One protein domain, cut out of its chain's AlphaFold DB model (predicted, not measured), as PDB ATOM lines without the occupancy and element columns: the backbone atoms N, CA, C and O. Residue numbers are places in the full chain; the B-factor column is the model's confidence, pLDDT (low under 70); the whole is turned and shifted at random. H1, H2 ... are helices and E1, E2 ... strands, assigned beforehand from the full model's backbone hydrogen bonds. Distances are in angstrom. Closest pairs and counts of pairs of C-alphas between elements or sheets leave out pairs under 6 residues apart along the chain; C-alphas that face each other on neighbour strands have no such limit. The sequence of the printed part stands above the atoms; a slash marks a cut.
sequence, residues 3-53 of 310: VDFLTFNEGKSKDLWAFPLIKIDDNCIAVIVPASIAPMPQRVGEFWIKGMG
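This is residues 3 to 53 of the 310 residues of the protein "NERD domain-containing protein" of Escherichia coli (UniProt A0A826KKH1). What does the model look like? A small two-strand hairpin, E1 and E2, lies at one end and the helix H3 at the other, with the short helix H2 between them along the chain, in an open arc. The long unnamed stretch 7 to 20 loops through the space between the two ends, leading from the short helix H1 to E1. What is it made of? The printed part has 51 residues, with three named helices and two named strands in the order H1 E1 E2 H2 H3, the sheet E1 - E2 antiparallel and the class mixed, helices and strands. It is compact, with a radius of gyration of the C-alphas of 10.6 A and spans of 30 by 24 by 15 A.

Where are the strands? E1 is residues 21 to 23 and E2 residues 29 to 31, each 6.5 A long; C-alpha 21 is at (202.222, 238.834, 340.782). Where are the helices? H2 is residues 33 to 37, 6.2 A, and H3 is residues 41 to 51, 15.0 A, ending with C-alpha 51 at (190.929, 245.547, 335.065). H1 is residues 3 to 6, 5.3 A, from C-alpha 3 at (196.033, 234.925, 342.263).

How do the strands pair? E1 and E2 form an antiparallel hairpin at 155 degrees, with N 22 and O 30 2.9 A apart and N 30 and O 22 2.8 A apart, within hydrogen-bond range. Where do the helices stand? The closest C-alphas of H1 and E1 are those of Leu 6 and Leu 21, 5.8 A apart. H1 and H3 are only just apart, at 8.5 A, and H2 and H3 are apart. How are the helix backbones? In H2 and H3 every O i to N i+4 pair is within hydrogen-bond range; H1 is too short for such a pair.

How large is it? The two C-alphas farthest apart are those of Asn 27 and Gln 42, 30.6 A. Is anything cut or uncertain? The printed part has no cut, and the link from H1 to E1 is long. The mean pLDDT of the printed part is 84.6, and residues 11 to 13 are under 70.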
ATOM      1  N   VAL A   3     194.726 235.031 342.908       88.00
ATOM      2  CA  VAL A   3     196.033 234.925 342.263       88.00
ATOM      3  C   VAL A   3     195.937 235.355 340.800       88.00
ATOM      4  O   VAL A   3     196.669 236.246 340.387       88.00
ATOM      5  N   ASP A   4     194.974 234.828 340.039       87.44
ATOM      6  CA  ASP A   4     194.791 235.210 338.625       87.44
ATOM      7  C   ASP A   4     194.440 236.695 338.462       87.44
ATOM      8  O   ASP A   4     194.869 237.349 337.511       87.44
ATOM      9  N   PHE A   5     193.653 237.237 339.397       87.88
ATOM     10  CA  PHE A   5     193.282 238.647 339.387       87.88
ATOM     11  C   PHE A   5     194.514 239.540 339.568       87.88
ATOM     12  O   PHE A   5     194.752 240.404 338.724       87.88
ATOM     13  N   LEU A   6     195.309 239.271 340.613       90.00
ATOM     14  CA  LEU A   6     196.526 240.007 340.974       90.00
ATOM     15  C   LEU A   6     197.726 239.717 340.060       90.00
ATOM     16  O   LEU A   6     198.747 240.392 340.171       90.00
ATOM     17  N   THR A   7     197.609 238.736 339.162       91.00
ATOM     18  CA  THR A   7     198.643 238.419 338.176       91.00
ATOM     19  C   THR A   7     198.672 239.466 337.071       91.00
ATOM     20  O   THR A   7     197.687 239.679 336.351       91.00
ATOM     21  N   PHE A   8     199.823 240.118 336.939       90.06
ATOM     22  CA  PHE A   8     200.149 240.987 335.826       90.06
ATOM     23  C   PHE A   8     200.119 240.200 334.518       90.06
ATOM     24  O   PHE A   8     200.646 239.094 334.411       90.06
ATOM     25  N   ASN A   9     199.516 240.804 333.502       82.56
ATOM     26  CA  ASN A   9     199.642 240.378 332.122       82.56
ATOM     27  C   ASN A   9     199.878 241.612 331.251       82.56
ATOM     28  O   ASN A   9     199.497 242.725 331.614       82.56
ATOM     29  N   GLU A  10     200.532 241.421 330.112       70.75
ATOM     30  CA  GLU A  10     200.832 242.521 329.203       70.75
ATOM     31  C   GLU A  10     199.529 243.125 328.648       70.75
ATOM     32  O   GLU A  10     198.711 242.437 328.035       70.75
ATOM     33  N   GLY A  11     199.313 244.422 328.882       68.62
ATOM     34  CA  GLY A  11     198.124 245.129 328.414       68.62
ATOM     35  C   GLY A  11     197.986 246.532 329.006       68.62
ATOM     36  O   GLY A  11     198.572 246.858 330.030       68.62
ATOM     37  N   LYS A  12     197.171 247.387 328.373       62.75
ATOM     38  CA  LYS A  12     196.960 248.785 328.814       62.75
ATOM     39  C   LYS A  12     196.208 248.921 330.149       62.75
ATOM     40  O   LYS A  12     196.143 250.016 330.698       62.75
ATOM     41  N   SER A  13     195.593 247.844 330.635       67.25
ATOM     42  CA  SER A  13     194.731 247.828 331.824       67.25
ATOM     43  C   SER A  13     195.386 247.214 333.060       67.25
ATOM     44  O   SER A  13     194.769 247.247 334.123       67.25
ATOM     45  N   LYS A  14     196.607 246.674 332.947       75.62
ATOM     46  CA  LYS A  14     197.342 246.105 334.078       75.62
ATOM     47  C   LYS A  14     198.712 246.757 334.215       75.62
ATOM     48  O   LYS A  14     199.465 246.858 333.258       75.62
ATOM     49  N   ASP A  15     198.999 247.212 335.425       83.25
ATOM     50  CA  ASP A  15     200.247 247.851 335.837       83.25
ATOM     51  C   ASP A  15     200.915 247.000 336.922       83.25
ATOM     52  O   ASP A  15     200.229 246.454 337.788       83.25
ATOM     53  N   LEU A  16     202.243 246.876 336.873       86.31
ATOM     54  CA  LEU A  16     203.006 246.016 337.789       86.31
ATOM     55  C   LEU A  16     202.867 246.443 339.259       86.31
ATOM     56  O   LEU A  16     202.932 245.591 340.142       86.31
ATOM     57  N   TRP A  17     202.629 247.731 339.535       85.00
ATOM     58  CA  TRP A  17     202.423 248.224 340.901       85.00
ATOM     59  C   TRP A  17     201.016 247.940 341.434       85.00
ATOM     60  O   TRP A  17     200.816 247.912 342.646       85.00
ATOM     61  N   ALA A  18     200.046 247.697 340.549       88.06
ATOM     62  CA  ALA A  18     198.676 247.331 340.911       88.06
ATOM     63  C   ALA A  18     198.408 245.817 340.877       88.06
ATOM     64  O   ALA A  18     197.492 245.333 341.546       88.06
ATOM     65  N   PHE A  19     199.199 245.070 340.108       91.12
ATOM     66  CA  PHE A  19     199.086 243.625 339.919       91.12
ATOM     67  C   PHE A  19     200.459 242.981 340.175       91.12
ATOM     68  O   PHE A  19     201.185 242.681 339.230       91.12
ATOM     69  N   PRO A  20     200.866 242.810 341.444       92.50
ATOM     70  CA  PRO A  20     202.260 242.555 341.805       92.50
ATOM     71  C   PRO A  20     202.708 241.099 341.619       92.50
ATOM     72  O   PRO A  20     203.798 240.740 342.067       92.50
ATOM     73  N   LEU A  21     201.882 240.236 341.017       93.00
ATOM     74  CA  LEU A  21     202.222 238.834 340.782       93.00
ATOM     75  C   LEU A  21     202.634 238.628 339.325       93.00
ATOM     76  O   LEU A  21     201.912 239.015 338.410       93.00
ATOM     77  N   ILE A  22     203.771 237.980 339.095       92.25
ATOM     78  CA  ILE A  22     204.236 237.598 337.760       92.25
ATOM     79  C   ILE A  22     204.230 236.077 337.686       92.25
ATOM     80  O   ILE A  22     204.924 235.409 338.454       92.25
ATOM     81  N   LYS A  23     203.454 235.519 336.756       91.25
ATOM     82  CA  LYS A  23     203.475 234.080 336.490       91.25
ATOM     83  C   LYS A  23     204.781 233.722 335.778       91.25
ATOM     84  O   LYS A  23     205.059 234.267 334.715       91.25
ATOM     85  N   ILE A  24     205.563 232.820 336.367       91.62
ATOM     86  CA  ILE A  24     206.801 232.298 335.772       91.62
ATOM     87  C   ILE A  24     206.491 231.013 334.998       91.62
ATOM     88  O   ILE A  24     206.864 230.882 333.836       91.62
ATOM     89  N   ASP A  25     205.737 230.106 335.621       88.94
ATOM     90  CA  ASP A  25     205.185 228.892 335.016       88.94
ATOM     91  C   ASP A  25     203.873 228.495 335.725       88.94
ATOM     92  O   ASP A  25     203.300 229.287 336.475       88.94
ATOM     93  N   ASP A  26     203.339 227.301 335.461       85.44
ATOM     94  CA  ASP A  26     202.065 226.847 336.036       85.44
ATOM     95  C   ASP A  26     202.080 226.662 337.561       85.44
ATOM     96  O   ASP A  26     201.020 226.728 338.182       85.44
ATOM     97  N   ASN A  27     203.255 226.492 338.171       88.19
ATOM     98  CA  ASN A  27     203.427 226.257 339.605       88.19
ATOM     99  C   ASN A  27     204.273 227.336 340.304       88.19
ATOM    100  O   ASN A  27     204.419 227.297 341.526       88.19
ATOM    101  N   CYS A  28     204.834 228.290 339.559       91.94
ATOM    102  CA  CYS A  28     205.731 229.311 340.082       91.94
ATOM    103  C   CYS A  28     205.227 230.731 339.791       91.94
ATOM    104  O   CYS A  28     204.950 231.107 338.647       91.94
ATOM    105  N   ILE A  29     205.153 231.544 340.847       91.94
ATOM    106  CA  ILE A  29     204.766 232.955 340.795       91.94
ATOM    107  C   ILE A  29     205.834 233.776 341.508       91.94
ATOM    108  O   ILE A  29     206.170 233.506 342.661       91.94
ATOM    109  N   ALA A  30     206.338 234.802 340.832       92.19
ATOM    110  CA  ALA A  30     207.179 235.816 341.443       92.19
ATOM    111  C   ALA A  30     206.311 236.935 342.033       92.19
ATOM    112  O   ALA A  30     205.336 237.374 341.419       92.19
ATOM    113  N   VAL A  31     206.684 237.408 343.221       90.69
ATOM    114  CA  VAL A  31     206.012 238.512 343.915       90.69
ATOM    115  C   VAL A  31     206.892 239.752 343.853       90.69
ATOM    116  O   VAL A  31     208.043 239.734 344.291       90.69
ATOM    117  N   ILE A  32     206.341 240.855 343.358       89.44
ATOM    118  CA  ILE A  32     206.995 242.161 343.399       89.44
ATOM    119  C   ILE A  32     206.807 242.726 344.809       89.44
ATOM    120  O   ILE A  32     205.801 243.370 345.119       89.44
ATOM    121  N   VAL A  33     207.776 242.446 345.685       83.88
ATOM    122  CA  VAL A  33     207.713 242.811 347.109       83.88
ATOM    123  C   VAL A  33     207.442 244.308 347.322       83.88
ATOM    124  O   VAL A  33     206.500 244.602 348.056       83.88
ATOM    125  N   PRO A  34     208.133 245.263 346.658       80.81
ATOM    126  CA  PRO A  34     207.866 246.693 346.853       80.81
ATOM    127  C   PRO A  34     206.416 247.095 346.550       80.81
ATOM    128  O   PRO A  34     205.782 247.772 347.356       80.81
ATOM    129  N   ALA A  35     205.862 246.609 345.435       84.12
ATOM    130  CA  ALA A  35     204.474 246.853 345.048       84.12
ATOM    131  C   ALA A  35     203.457 246.231 346.017       84.12
ATOM    132  O   ALA A  35     202.337 246.715 346.135       84.12
ATOM    133  N   SER A  36     203.848 245.174 346.732       83.12
ATOM    134  CA  SER A  36     202.981 244.486 347.693       83.12
ATOM    135  C   SER A  36     202.969 245.155 349.070       83.12
ATOM    136  O   SER A  36     201.936 245.157 349.734       83.12
ATOM    137  N   ILE A  37     204.104 245.708 349.513       83.00
ATOM    138  CA  ILE A  37     204.253 246.271 350.869       83.00
ATOM    139  C   ILE A  37     203.979 247.774 350.943       83.00
ATOM    140  O   ILE A  37     203.597 248.269 352.000       83.00
ATOM    141  N   ALA A  38     204.193 248.501 349.846       80.50
ATOM    142  CA  ALA A  38     204.033 249.950 349.790       80.50
ATOM    143  C   ALA A  38     203.331 250.402 348.495       80.50
ATOM    144  O   ALA A  38     203.866 251.245 347.770       80.50
ATOM    145  N   PRO A  39     202.146 249.853 348.161       82.38
ATOM    146  CA  PRO A  39     201.394 250.335 347.014       82.38
ATOM    147  C   PRO A  39     200.867 251.750 347.257       82.38
ATOM    148  O   PRO A  39     200.581 252.134 348.391       82.38
ATOM    149  N   MET A  40     200.615 252.486 346.175       80.44
ATOM    150  CA  MET A  40     199.763 253.677 346.212       80.44
ATOM    151  C   MET A  40     198.295 253.231 346.122       80.44
ATOM    152  O   MET A  40     197.855 252.856 345.029       80.44
ATOM    153  N   PRO A  41     197.505 253.253 347.217       84.38
ATOM    154  CA  PRO A  41     196.199 252.586 347.244       84.38
ATOM    155  C   PRO A  41     195.225 253.119 346.188       84.38
ATOM    156  O   PRO A  41     194.482 252.352 345.578       84.38
ATOM    157  N   GLN A  42     195.278 254.427 345.921       82.19
ATOM    158  CA  GLN A  42     194.447 255.073 344.907       82.19
ATOM    159  C   GLN A  42     194.734 254.527 343.501       82.19
ATOM    160  O   GLN A  42     193.804 254.149 342.788       82.19
ATOM    161  N   ARG A  43     196.014 254.388 343.129       82.56
ATOM    162  CA  ARG A  43     196.421 253.794 341.848       82.56
ATOM    163  C   ARG A  43     195.963 252.345 341.737       82.56
ATOM    164  O   ARG A  43     195.414 251.962 340.707       82.56
ATOM    165  N   VAL A  44     196.174 251.550 342.787       88.62
ATOM    166  CA  VAL A  44     195.740 250.145 342.817       88.62
ATOM    167  C   VAL A  44     194.239 250.051 342.545       88.62
ATOM    168  O   VAL A  44     193.824 249.319 341.648       88.62
ATOM    169  N   GLY A  45     193.435 250.866 343.235       86.88
ATOM    170  CA  GLY A  45     191.994 250.946 343.009       86.88
ATOM    171  C   GLY A  45     191.625 251.344 341.575       86.88
ATOM    172  O   GLY A  45     190.790 250.685 340.953       86.88
ATOM    173  N   GLU A  46     192.265 252.376 341.014       83.25
ATOM    174  CA  GLU A  46     192.044 252.809 339.625       83.25
ATOM    175  C   GLU A  46     192.301 251.674 338.619       83.25
ATOM    176  O   GLU A  46     191.469 251.417 337.742       83.25
ATOM    177  N   PHE A  47     193.423 250.965 338.759       86.06
ATOM    178  CA  PHE A  47     193.793 249.853 337.882       86.06
ATOM    179  C   PHE A  47     192.917 248.617 338.079       86.06
ATOM    180  O   PHE A  47     192.602 247.943 337.102       86.06
ATOM    181  N   TRP A  48     192.463 248.331 339.298       88.25
ATOM    182  CA  TRP A  48     191.532 247.231 339.551       88.25
ATOM    183  C   TRP A  48     190.165 247.486 338.922       88.25
ATOM    184  O   TRP A  48     189.633 246.603 338.254       88.25
ATOM    185  N   ILE A  49     189.634 248.707 339.037       84.06
ATOM    186  CA  ILE A  49     188.379 249.107 338.379       84.06
ATOM    187  C   ILE A  49     188.508 248.967 336.853       84.06
ATOM    188  O   ILE A  49     187.634 248.374 336.215       84.06
ATOM    189  N   LYS A  50     189.621 249.439 336.271       80.94
ATOM    190  CA  LYS A  50     189.927 249.254 334.839       80.94
ATOM    191  C   LYS A  50     190.032 247.776 334.461       80.94
ATOM    192  O   LYS A  50     189.472 247.359 333.451       80.94
ATOM    193  N   GLY A  51     190.735 246.982 335.268       78.50
ATOM    194  CA  GLY A  51     190.929 245.547 335.065       78.50
ATOM    195  C   GLY A  51     189.628 244.742 335.130       78.50
ATOM    196  O   GLY A  51     189.514 243.722 334.459       78.50
ATOM    197  N   MET A  52     188.628 245.227 335.873       80.62
ATOM    198  CA  MET A  52     187.270 244.669 335.917       80.62
ATOM    199  C   MET A  52     186.393 245.092 334.724       80.62
ATOM    200  O   MET A  52     185.233 244.692 334.650       80.62
ATOM    201  N   GLY A  53     186.914 245.893 333.788       77.31
ATOM    202  CA  GLY A  53     186.177 246.352 332.607       77.31
ATOM    203  C   GLY A  53     185.150 247.450 332.892       77.31
ATOM    204  O   GLY A  53     184.290 247.720 332.053       77.31
TER     205      GLY A  53